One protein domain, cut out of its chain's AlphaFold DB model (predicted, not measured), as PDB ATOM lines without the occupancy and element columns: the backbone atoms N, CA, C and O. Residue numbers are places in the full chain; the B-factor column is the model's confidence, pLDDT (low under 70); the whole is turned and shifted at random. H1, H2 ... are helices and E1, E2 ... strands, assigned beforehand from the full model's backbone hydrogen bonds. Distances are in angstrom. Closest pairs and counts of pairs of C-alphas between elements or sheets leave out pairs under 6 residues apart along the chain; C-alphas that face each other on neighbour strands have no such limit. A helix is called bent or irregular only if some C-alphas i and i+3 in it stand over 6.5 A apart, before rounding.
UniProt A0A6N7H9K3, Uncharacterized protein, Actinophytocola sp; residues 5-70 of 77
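Overview. This is residues 5 to 70 of the 77 residues of an uncharacterized protein of Actinophytocola sp (UniProt A0A6N7H9K3). A twisted sheet of four strands forms a wall, with one helix, H1, packed over one face along E3 and E4. A small strand, E2, and the unnamed stretch before it lie off one end of E3 and E4, while the short helix H2 sits past the last residue of E5. The printed part has 66 residues, with two named helices and five named strands in the order E1 E2 E3 E4 H1 E5 H2; the sheet is mixed, in the order E1 E5 E3 E4, and the class is mixed, helices and strands. It is compact, with a radius of gyration of the C-alphas of 11.7 A, and rounded, spanning 31 by 25 by 20 A.

Arrangement. Start in the sheet with E3, residues 27 to 31, and E4, residues 36 to 39, an antiparallel hairpin; look at N 29 and O 37, 2.8 A apart. On the other side of E3 find E5, residues 55 to 61, antiparallel to it, with N 28 and O 59 at 2.9 A. Next comes edge strand E1, residues 5 to 8, parallel to E5, with N 6 and O 58 at 2.8 A. From edge to edge the strands' lines turn by 83 degrees. H1, residues 41 to 51, is on one face of this sheet, making two layers, a helix layer and a sheet layer. Its height over the sheet is 9.4 A, and on the local plane it runs along the strands, at 12 degrees to E3. It lies over E3 and only just over E4, on which 3 of its 11 C-alphas fall; the closest C-alphas of H1 and E3 are those of Asp 41 and Ala 27, 6.9 A apart. E4, H1 and E5 form a split strand-helix-strand unit, two strands running the same way with E3 between them, and its crossover is right-handed. E2, residues 21 to 24, pairs with no named strand; E2 and H1 are near each other, with 6 pairs of C-alphas within 10 A. H2, residues 64 to 68, is only just not on the sheet, with 4 such pairs. Every O i to N i+4 pair is within hydrogen-bond range in H2, against 5 of 7 in H1, which is irregular: C-alphas 46 and 49 are 7.6 A apart.

Along the chain. Find C-alpha 55 at (-41.450, -4.688, 191.418); from there E5 runs 16.6 A to C-alpha 61 at (-57.429, -3.406, 187.253). H1 spans 13.9 A, E3 12.9 A, E4 10.0 A, E1 9.9 A, E2 8.4 A and H2 6.2 A, ending at C-alpha 68, (-66.047, -13.073, 186.435).

Size, cuts and confidence. The C-alphas farthest apart are those of Ser 33 and Ala 69, at 33.5 A. The printed part has no cut. The link from E1 to E2, residues 9 to 20, is long; the other links are tight. Mean pLDDT of the printed part is 89.8, and residues 10 to 11 are under 70.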
ATOM      1  N   GLU A   5     -47.511 -10.906 187.650       91.94
ATOM      2  CA  GLU A   5     -48.634 -10.143 187.100       91.94
ATOM      3  C   GLU A   5     -49.937 -10.632 187.750       91.94
ATOM      4  O   GLU A   5     -50.234 -11.827 187.724       91.94
ATOM      5  N   VAL A   6     -50.704  -9.718 188.333       89.19
ATOM      6  CA  VAL A   6     -51.980  -9.986 189.002       89.19
ATOM      7  C   VAL A   6     -53.062  -9.143 188.336       89.19
ATOM      8  O   VAL A   6     -52.838  -7.993 187.960       89.19
ATOM      9  N   ARG A   7     -54.246  -9.725 188.160       85.31
ATOM     10  CA  ARG A   7     -55.450  -8.994 187.762       85.31
ATOM     11  C   ARG A   7     -56.340  -8.846 188.987       85.31
ATOM     12  O   ARG A   7     -56.640  -9.846 189.637       85.31
ATOM     13  N   THR A   8     -56.734  -7.622 189.299       81.62
ATOM     14  CA  THR A   8     -57.540  -7.289 190.479       81.62
ATOM     15  C   THR A   8     -58.807  -6.568 190.050       81.62
ATOM     16  O   THR A   8     -58.820  -5.841 189.062       81.62
ATOM     17  N   VAL A   9     -59.880  -6.762 190.817       75.44
ATOM     18  CA  VAL A   9     -61.158  -6.046 190.635       75.44
ATOM     19  C   VAL A   9     -61.215  -4.801 191.532       75.44
ATOM     20  O   VAL A   9     -62.276  -4.337 191.936       75.44
ATOM     21  N   ALA A  10     -60.048  -4.276 191.908       68.06
ATOM     22  CA  ALA A  10     -59.959  -3.002 192.596       68.06
ATOM     23  C   ALA A  10     -60.312  -1.897 191.595       68.06
ATOM     24  O   ALA A  10     -59.838  -1.890 190.461       68.06
ATOM     25  N   LEU A  11     -61.175  -0.966 191.988       63.44
ATOM     26  CA  LEU A  11     -61.561   0.127 191.108       63.44
ATOM     27  C   LEU A  11     -60.535   1.246 191.255       63.44
ATOM     28  O   LEU A  11     -60.483   1.903 192.290       63.44
ATOM     29  N   PHE A  12     -59.754   1.496 190.199       72.69
ATOM     30  CA  PHE A  12     -59.204   2.837 190.035       72.69
ATOM     31  C   PHE A  12     -60.384   3.771 189.795       72.69
ATOM     32  O   PHE A  12     -61.085   3.660 188.788       72.69
ATOM     33  N   THR A  13     -60.629   4.671 190.725       71.06
ATOM     34  CA  THR A  13     -61.568   5.773 190.566       71.06
ATOM     35  C   THR A  13     -61.143   6.688 189.410       71.06
ATOM     36  O   THR A  13     -60.005   6.661 188.936       71.06
ATOM     37  N   ALA A  14     -62.052   7.546 188.936       71.12
ATOM     38  CA  ALA A  14     -61.728   8.541 187.907       71.12
ATOM     39  C   ALA A  14     -60.635   9.540 188.350       71.12
ATOM     40  O   ALA A  14     -60.058  10.248 187.519       71.12
ATOM     41  N   THR A  15     -60.362   9.610 189.654       83.00
ATOM     42  CA  THR A  15     -59.348  10.477 190.251       83.00
ATOM     43  C   THR A  15     -57.959   9.858 190.298       83.00
ATOM     44  O   THR A  15     -56.999  10.610 190.442       83.00
ATOM     45  N   ASP A  16     -57.816   8.547 190.108       88.94
ATOM     46  CA  ASP A  16     -56.503   7.907 190.129       88.94
ATOM     47  C   ASP A  16     -55.723   8.260 188.862       88.94
ATOM     48  O   ASP A  16     -56.132   7.938 187.741       88.94
ATOM     49  N   ARG A  17     -54.601   8.967 189.033       93.50
ATOM     50  CA  ARG A  17     -53.764   9.463 187.935       93.50
ATOM     51  C   ARG A  17     -52.459   8.698 187.845       93.50
ATOM     52  O   ARG A  17     -51.953   8.174 188.826       93.50
ATOM     53  N   CYS A  18     -51.911   8.648 186.639       96.19
ATOM     54  CA  CYS A  18     -50.571   8.135 186.433       96.19
ATOM     55  C   CYS A  18     -49.533   9.071 187.073       96.19
ATOM     56  O   CYS A  18     -49.547  10.275 186.826       96.19
ATOM     57  N   ASP A  19     -48.531   8.509 187.746       96.31
ATOM     58  CA  ASP A  19     -47.428   9.265 188.368       96.31
ATOM     59  C   ASP A  19     -46.548  10.030 187.361       96.31
ATOM     60  O   ASP A  19     -45.635  10.773 187.726       96.31
ATOM     61  N   ARG A  20     -46.776   9.821 186.059       96.81
ATOM     62  CA  ARG A  20     -46.012  10.424 184.959       96.81
ATOM     63  C   ARG A  20     -46.841  11.287 184.008       96.81
ATOM     64  O   ARG A  20     -46.248  11.968 183.177       96.81
ATOM     65  N   CYS A  21     -48.172  11.254 184.064       96.62
ATOM     66  CA  CYS A  21     -49.030  12.088 183.212       96.62
ATOM     67  C   CYS A  21     -50.441  12.239 183.798       96.62
ATOM     68  O   CYS A  21     -50.873  11.395 184.576       96.62
ATOM     69  N   PRO A  22     -51.228  13.241 183.369       93.88
ATOM     70  CA  PRO A  22     -52.574  13.457 183.902       93.88
ATOM     71  C   PRO A  22     -53.611  12.411 183.447       93.88
ATOM     72  O   PRO A  22     -54.798  12.575 183.715       93.88
ATOM     73  N   ALA A  23     -53.220  11.346 182.742       93.75
ATOM     74  CA  ALA A  23     -54.140  10.279 182.353       93.75
ATOM     75  C   ALA A  23     -54.563   9.431 183.566       93.75
ATOM     76  O   ALA A  23     -53.866   9.394 184.581       93.75
ATOM     77  N   ARG A  24     -55.693   8.725 183.445       92.50
ATOM     78  CA  ARG A  24     -56.156   7.767 184.459       92.50
ATOM     79  C   ARG A  24     -55.161   6.610 184.602       92.50
ATOM     80  O   ARG A  24     -54.632   6.123 183.598       92.50
ATOM     81  N   ALA A  25     -54.917   6.176 185.833       93.88
ATOM     82  CA  ALA A  25     -54.154   4.968 186.106       93.88
ATOM     83  C   ALA A  25     -54.990   3.714 185.812       93.88
ATOM     84  O   ALA A  25     -56.186   3.657 186.086       93.88
ATOM     85  N   THR A  26     -54.349   2.709 185.230       91.44
ATOM     86  CA  THR A  26     -54.954   1.402 184.923       91.44
ATOM     87  C   THR A  26     -54.140   0.251 185.501       91.44
ATOM     88  O   THR A  26     -54.559  -0.905 185.440       91.44
ATOM     89  N   ALA A  27     -52.968   0.557 186.054       93.75
ATOM     90  CA  ALA A  27     -52.117  -0.408 186.709       93.75
ATOM     91  C   ALA A  27     -51.434   0.184 187.936       93.75
ATOM     92  O   ALA A  27     -51.076   1.366 187.954       93.75
ATOM     93  N   LEU A  28     -51.209  -0.681 188.915       95.06
ATOM     94  CA  LEU A  28     -50.439  -0.408 190.114       95.06
ATOM     95  C   LEU A  28     -49.181  -1.280 190.119       95.06
ATOM     96  O   LEU A  28     -49.206  -2.448 189.727       95.06
ATOM     97  N   VAL A  29     -48.062  -0.722 190.559       96.31
ATOM     98  CA  VAL A  29     -46.789  -1.432 190.684       96.31
ATOM     99  C   VAL A  29     -46.393  -1.418 192.145       96.31
ATOM    100  O   VAL A  29     -45.973  -0.387 192.665       96.31
ATOM    101  N   VAL A  30     -46.508  -2.570 192.798       95.50
ATOM    102  CA  VAL A  30     -46.080  -2.736 194.189       95.50
ATOM    103  C   VAL A  30     -44.577  -2.963 194.192       95.50
ATOM    104  O   VAL A  30     -44.087  -3.895 193.545       95.50
ATOM    105  N   LEU A  31     -43.828  -2.131 194.909       96.81
ATOM    106  CA  LEU A  31     -42.369  -2.208 194.956       96.81
ATOM    107  C   LEU A  31     -41.892  -3.174 196.046       96.81
ATOM    108  O   LEU A  31     -42.490  -3.286 197.115       96.81
ATOM    109  N   ARG A  32     -40.762  -3.851 195.808       95.81
ATOM    110  CA  ARG A  32     -40.126  -4.740 196.803       95.81
ATOM    111  C   ARG A  32     -39.656  -3.993 198.048       95.81
ATOM    112  O   ARG A  32     -39.616  -4.575 199.123       95.81
ATOM    113  N   SER A  33     -39.303  -2.720 197.892       95.00
ATOM    114  CA  SER A  33     -38.911  -1.816 198.977       95.00
ATOM    115  C   SER A  33     -40.086  -1.346 199.839       95.00
ATOM    116  O   SER A  33     -39.866  -0.640 200.817       95.00
ATOM    117  N   GLY A  34     -41.320  -1.693 199.463       92.19
ATOM    118  CA  GLY A  34     -42.526  -1.048 199.964       92.19
ATOM    119  C   GLY A  34     -42.913   0.171 199.123       92.19
ATOM    120  O   GLY A  34     -42.086   0.741 198.405       92.19
ATOM    121  N   GLY A  35     -44.190   0.540 199.209       94.81
ATOM    122  CA  GLY A  35     -44.801   1.586 198.392       94.81
ATOM    123  C   GLY A  35     -45.341   1.084 197.053       94.81
ATOM    124  O   GLY A  35     -45.138  -0.066 196.649       94.81
ATOM    125  N   GLU A  36     -46.053   1.979 196.377       95.12
ATOM    126  CA  GLU A  36     -46.817   1.694 195.167       95.12
ATOM    127  C   GLU A  36     -46.645   2.838 194.165       95.12
ATOM    128  O   GLU A  36     -46.522   3.998 194.559       95.12
ATOM    129  N   LEU A  37     -46.613   2.502 192.874       95.75
ATOM    130  CA  LEU A  37     -46.627   3.469 191.775       95.75
ATOM    131  C   LEU A  37     -47.825   3.201 190.865       95.75
ATOM    132  O   LEU A  37     -48.075   2.051 190.497       95.75
ATOM    133  N   ALA A  38     -48.521   4.253 190.449       95.56
ATOM    134  CA  ALA A  38     -49.692   4.174 189.587       95.56
ATOM    135  C   ALA A  38     -49.353   4.600 188.149       95.56
ATOM    136  O   ALA A  38     -48.787   5.665 187.888       95.56
ATOM    137  N   PHE A  39     -49.732   3.777 187.169       96.50
ATOM    138  CA  PHE A  39     -49.439   4.020 185.758       96.50
ATOM    139  C   PHE A  39     -50.671   3.881 184.866       96.50
ATOM    140  O   PHE A  39     -51.511   3.003 185.053       96.50
ATOM    141  N   CYS A  40     -50.750   4.726 183.837       95.25
ATOM    142  CA  CYS A  40     -51.595   4.461 182.678       95.25
ATOM    143  C   CYS A  40     -50.965   3.349 181.823       95.25
ATOM    144  O   CYS A  40     -49.746   3.157 181.861       95.25
ATOM    145  N   ASP A  41     -51.765   2.657 181.007       93.38
ATOM    146  CA  ASP A  41     -51.281   1.552 180.162       93.38
ATOM    147  C   ASP A  41     -50.065   1.952 179.299       93.38
ATOM    148  O   ASP A  41     -49.078   1.217 179.224       93.38
ATOM    149  N   HIS A  42     -50.070   3.167 178.737       96.44
ATOM    150  CA  HIS A  42     -48.950   3.696 177.953       96.44
ATOM    151  C   HIS A  42     -47.642   3.751 178.758       96.44
ATOM    152  O   HIS A  42     -46.609   3.233 178.322       96.44
ATOM    153  N   HIS A  43     -47.658   4.363 179.940       97.25
ATOM    154  CA  HIS A  43     -46.439   4.511 180.727       97.25
ATOM    155  C   HIS A  43     -46.028   3.223 181.423       97.25
ATOM    156  O   HIS A  43     -44.827   2.979 181.542       97.25
ATOM    157  N   LEU A  44     -46.973   2.356 181.788       96.06
ATOM    158  CA  LEU A  44     -46.618   1.027 182.260       96.06
ATOM    159  C   LEU A  44     -45.787   0.302 181.200       96.06
ATOM    160  O   LEU A  44     -44.690  -0.148 181.513       96.06
ATOM    161  N   ARG A  45     -46.243   0.243 179.940       95.75
ATOM    162  CA  ARG A  45     -45.487  -0.408 178.850       95.75
ATOM    163  C   ARG A  45     -44.090   0.174 178.684       95.75
ATOM    164  O   ARG A  45     -43.132  -0.580 178.535       95.75
ATOM    165  N   ARG A  46     -43.974   1.503 178.754       97.38
ATOM    166  CA  ARG A  46     -42.693   2.212 178.648       97.38
ATOM    167  C   ARG A  46     -41.731   1.868 179.788       97.38
ATOM    168  O   ARG A  46     -40.543   1.690 179.539       97.38
ATOM    169  N   TYR A  47     -42.219   1.795 181.026       96.56
ATOM    170  CA  TYR A  47     -41.374   1.627 182.214       96.56
ATOM    171  C   TYR A  47     -41.285   0.184 182.725       96.56
ATOM    172  O   TYR A  47     -40.457  -0.093 183.592       96.56
ATOM    173  N   ARG A  48     -42.066  -0.755 182.178       95.19
ATOM    174  CA  ARG A  48     -42.174  -2.136 182.681       95.19
ATOM    175  C   ARG A  48     -40.825  -2.828 182.821       95.19
ATOM    176  O   ARG A  48     -40.578  -3.453 183.843       95.19
ATOM    177  N   ALA A  49     -39.950  -2.702 181.824       95.88
ATOM    178  CA  ALA A  49     -38.637  -3.346 181.848       95.88
ATOM    179  C   ALA A  49     -37.751  -2.823 182.994       95.88
ATOM    180  O   ALA A  49     -37.115  -3.612 183.685       95.88
ATOM    181  N   ALA A  50     -37.762  -1.508 183.234       96.06
ATOM    182  CA  ALA A  50     -37.003  -0.883 184.316       96.06
ATOM    183  C   ALA A  50     -37.612  -1.163 185.701       96.06
ATOM    184  O   ALA A  50     -36.887  -1.275 186.687       96.06
ATOM    185  N   LEU A  51     -38.939  -1.303 185.777       96.06
ATOM    186  CA  LEU A  51     -39.657  -1.594 187.019       96.06
ATOM    187  C   LEU A  51     -39.613  -3.076 187.397       96.06
ATOM    188  O   LEU A  51     -39.629  -3.384 188.581       96.06
ATOM    189  N   ALA A  52     -39.528  -3.997 186.436       96.00
ATOM    190  CA  ALA A  52     -39.552  -5.442 186.680       96.00
ATOM    191  C   ALA A  52     -38.581  -5.946 187.773       96.00
ATOM    192  O   ALA A  52     -39.018  -6.746 188.601       96.00
ATOM    193  N   PRO A  53     -37.306  -5.508 187.845       96.31
ATOM    194  CA  PRO A  53     -36.419  -5.925 188.936       96.31
ATOM    195  C   PRO A  53     -36.808  -5.332 190.301       96.31
ATOM    196  O   PRO A  53     -36.562  -5.954 191.333       96.31
ATOM    197  N   LEU A  54     -37.442  -4.157 190.318       96.69
ATOM    198  CA  LEU A  54     -37.837  -3.429 191.531       96.69
ATOM    199  C   LEU A  54     -39.226  -3.838 192.038       96.69
ATOM    200  O   LEU A  54     -39.530  -3.694 193.222       96.69
ATOM    201  N   ALA A  55     -40.070  -4.348 191.144       97.38
ATOM    202  CA  ALA A  55     -41.450  -4.688 191.418       97.38
ATOM    203  C   ALA A  55     -41.557  -6.024 192.158       97.38
ATOM    204  O   ALA A  55     -40.948  -7.036 191.783       97.38
ATOM    205  N   LEU A  56     -42.378  -6.028 193.203       96.94
ATOM    206  CA  LEU A  56     -42.910  -7.237 193.812       96.94
ATOM    207  C   LEU A  56     -43.964  -7.849 192.882       96.94
ATOM    208  O   LEU A  56     -43.886  -9.035 192.558       96.94
ATOM    209  N   ARG A  57     -44.913  -7.026 192.421       95.75
ATOM    210  CA  ARG A  57     -45.965  -7.422 191.481       95.75
ATOM    211  C   ARG A  57     -46.522  -6.229 190.706       95.75
ATOM    212  O   ARG A  57     -46.471  -5.093 191.175       95.75
ATOM    213  N   PHE A  58     -47.060  -6.530 189.535       95.44
ATOM    214  CA  PHE A  58     -47.845  -5.631 188.701       95.44
ATOM    215  C   PHE A  58     -49.313  -6.004 188.856       95.44
ATOM    216  O   PHE A  58     -49.672  -7.160 188.641       95.44
ATOM    217  N   GLU A  59     -50.151  -5.045 189.215       93.69
ATOM    218  CA  GLU A  59     -51.591  -5.226 189.327       93.69
ATOM    219  C   GLU A  59     -52.277  -4.474 188.192       93.69
ATOM    220  O   GLU A  59     -52.053  -3.279 188.003       93.69
ATOM    221  N   ARG A  60     -53.103  -5.174 187.412       89.94
ATOM    222  CA  ARG A  60     -53.947  -4.557 186.385       89.94
ATOM    223  C   ARG A  60     -55.391  -4.637 186.818       89.94
ATOM    224  O   ARG A  60     -55.892  -5.728 187.096       89.94
ATOM    225  N   HIS A  61     -56.039  -3.483 186.848       83.12
ATOM    226  CA  HIS A  61     -57.429  -3.406 187.253       83.12
ATOM    227  C   HIS A  61     -58.300  -3.697 186.039       83.12
ATOM    228  O   HIS A  61     -58.160  -3.057 184.996       83.12
ATOM    229  N   VAL A  62     -59.138  -4.717 186.170       81.62
ATOM    230  CA  VAL A  62     -60.087  -5.141 185.142       81.62
ATOM    231  C   VAL A  62     -61.500  -4.946 185.668       81.62
ATOM    232  O   VAL A  62     -61.728  -4.965 186.880       81.62
ATOM    233  N   GLU A  63     -62.445  -4.754 184.758       79.94
ATOM    234  CA  GLU A  63     -63.852  -4.623 185.124       79.94
ATOM    235  C   GLU A  63     -64.369  -5.928 185.754       79.94
ATOM    236  O   GLU A  63     -63.897  -7.022 185.426       79.94
ATOM    237  N   LEU A  64     -65.353  -5.819 186.654       77.38
ATOM    238  CA  LEU A  64     -65.922  -6.970 187.369       77.38
ATOM    239  C   LEU A  64     -66.440  -8.041 186.401       77.38
ATOM    240  O   LEU A  64     -66.175  -9.225 186.602       77.38
ATOM    241  N   ASP A  65     -67.109  -7.624 185.328       79.06
ATOM    242  CA  ASP A  65     -67.639  -8.534 184.312       79.06
ATOM    243  C   ASP A  65     -66.520  -9.302 183.584       79.06
ATOM    244  O   ASP A  65     -66.650 -10.503 183.342       79.06
ATOM    245  N   GLU A  66     -65.379  -8.655 183.296       78.56
ATOM    246  CA  GLU A  66     -64.206  -9.335 182.724       78.56
ATOM    247  C   GLU A  66     -63.604 -10.320 183.732       78.56
ATOM    248  O   GLU A  66     -63.226 -11.432 183.363       78.56
ATOM    249  N   ALA A  67     -63.516  -9.942 185.009       76.31
ATOM    250  CA  ALA A  67     -62.956 -10.804 186.044       76.31
ATOM    251  C   ALA A  67     -63.790 -12.079 186.255       76.31
ATOM    252  O   ALA A  67     -63.230 -13.173 186.367       76.31
ATOM    253  N   LEU A  68     -65.120 -11.951 186.267       79.50
ATOM    254  CA  LEU A  68     -66.047 -13.073 186.435       79.50
ATOM    255  C   LEU A  68     -65.985 -14.072 185.274       79.50
ATOM    256  O   LEU A  68     -66.196 -15.261 185.502       79.50
ATOM    257  N   ALA A  69     -65.619 -13.634 184.064       80.75
ATOM    258  CA  ALA A  69     -65.435 -14.530 182.919       80.75
ATOM    259  C   ALA A  69     -64.329 -15.587 183.135       80.75
ATOM    260  O   ALA A  69     -64.328 -16.619 182.464       80.75
ATOM    261  N   PHE A  70     -63.403 -15.355 184.074       74.75
ATOM    262  CA  PHE A  70     -62.314 -16.282 184.404       74.75
ATOM    263  C   PHE A  70     -62.565 -17.116 185.669       74.75
ATOM    264  O   PHE A  70     -61.774 -18.017 185.959       74.75
TER     265      PHE A  70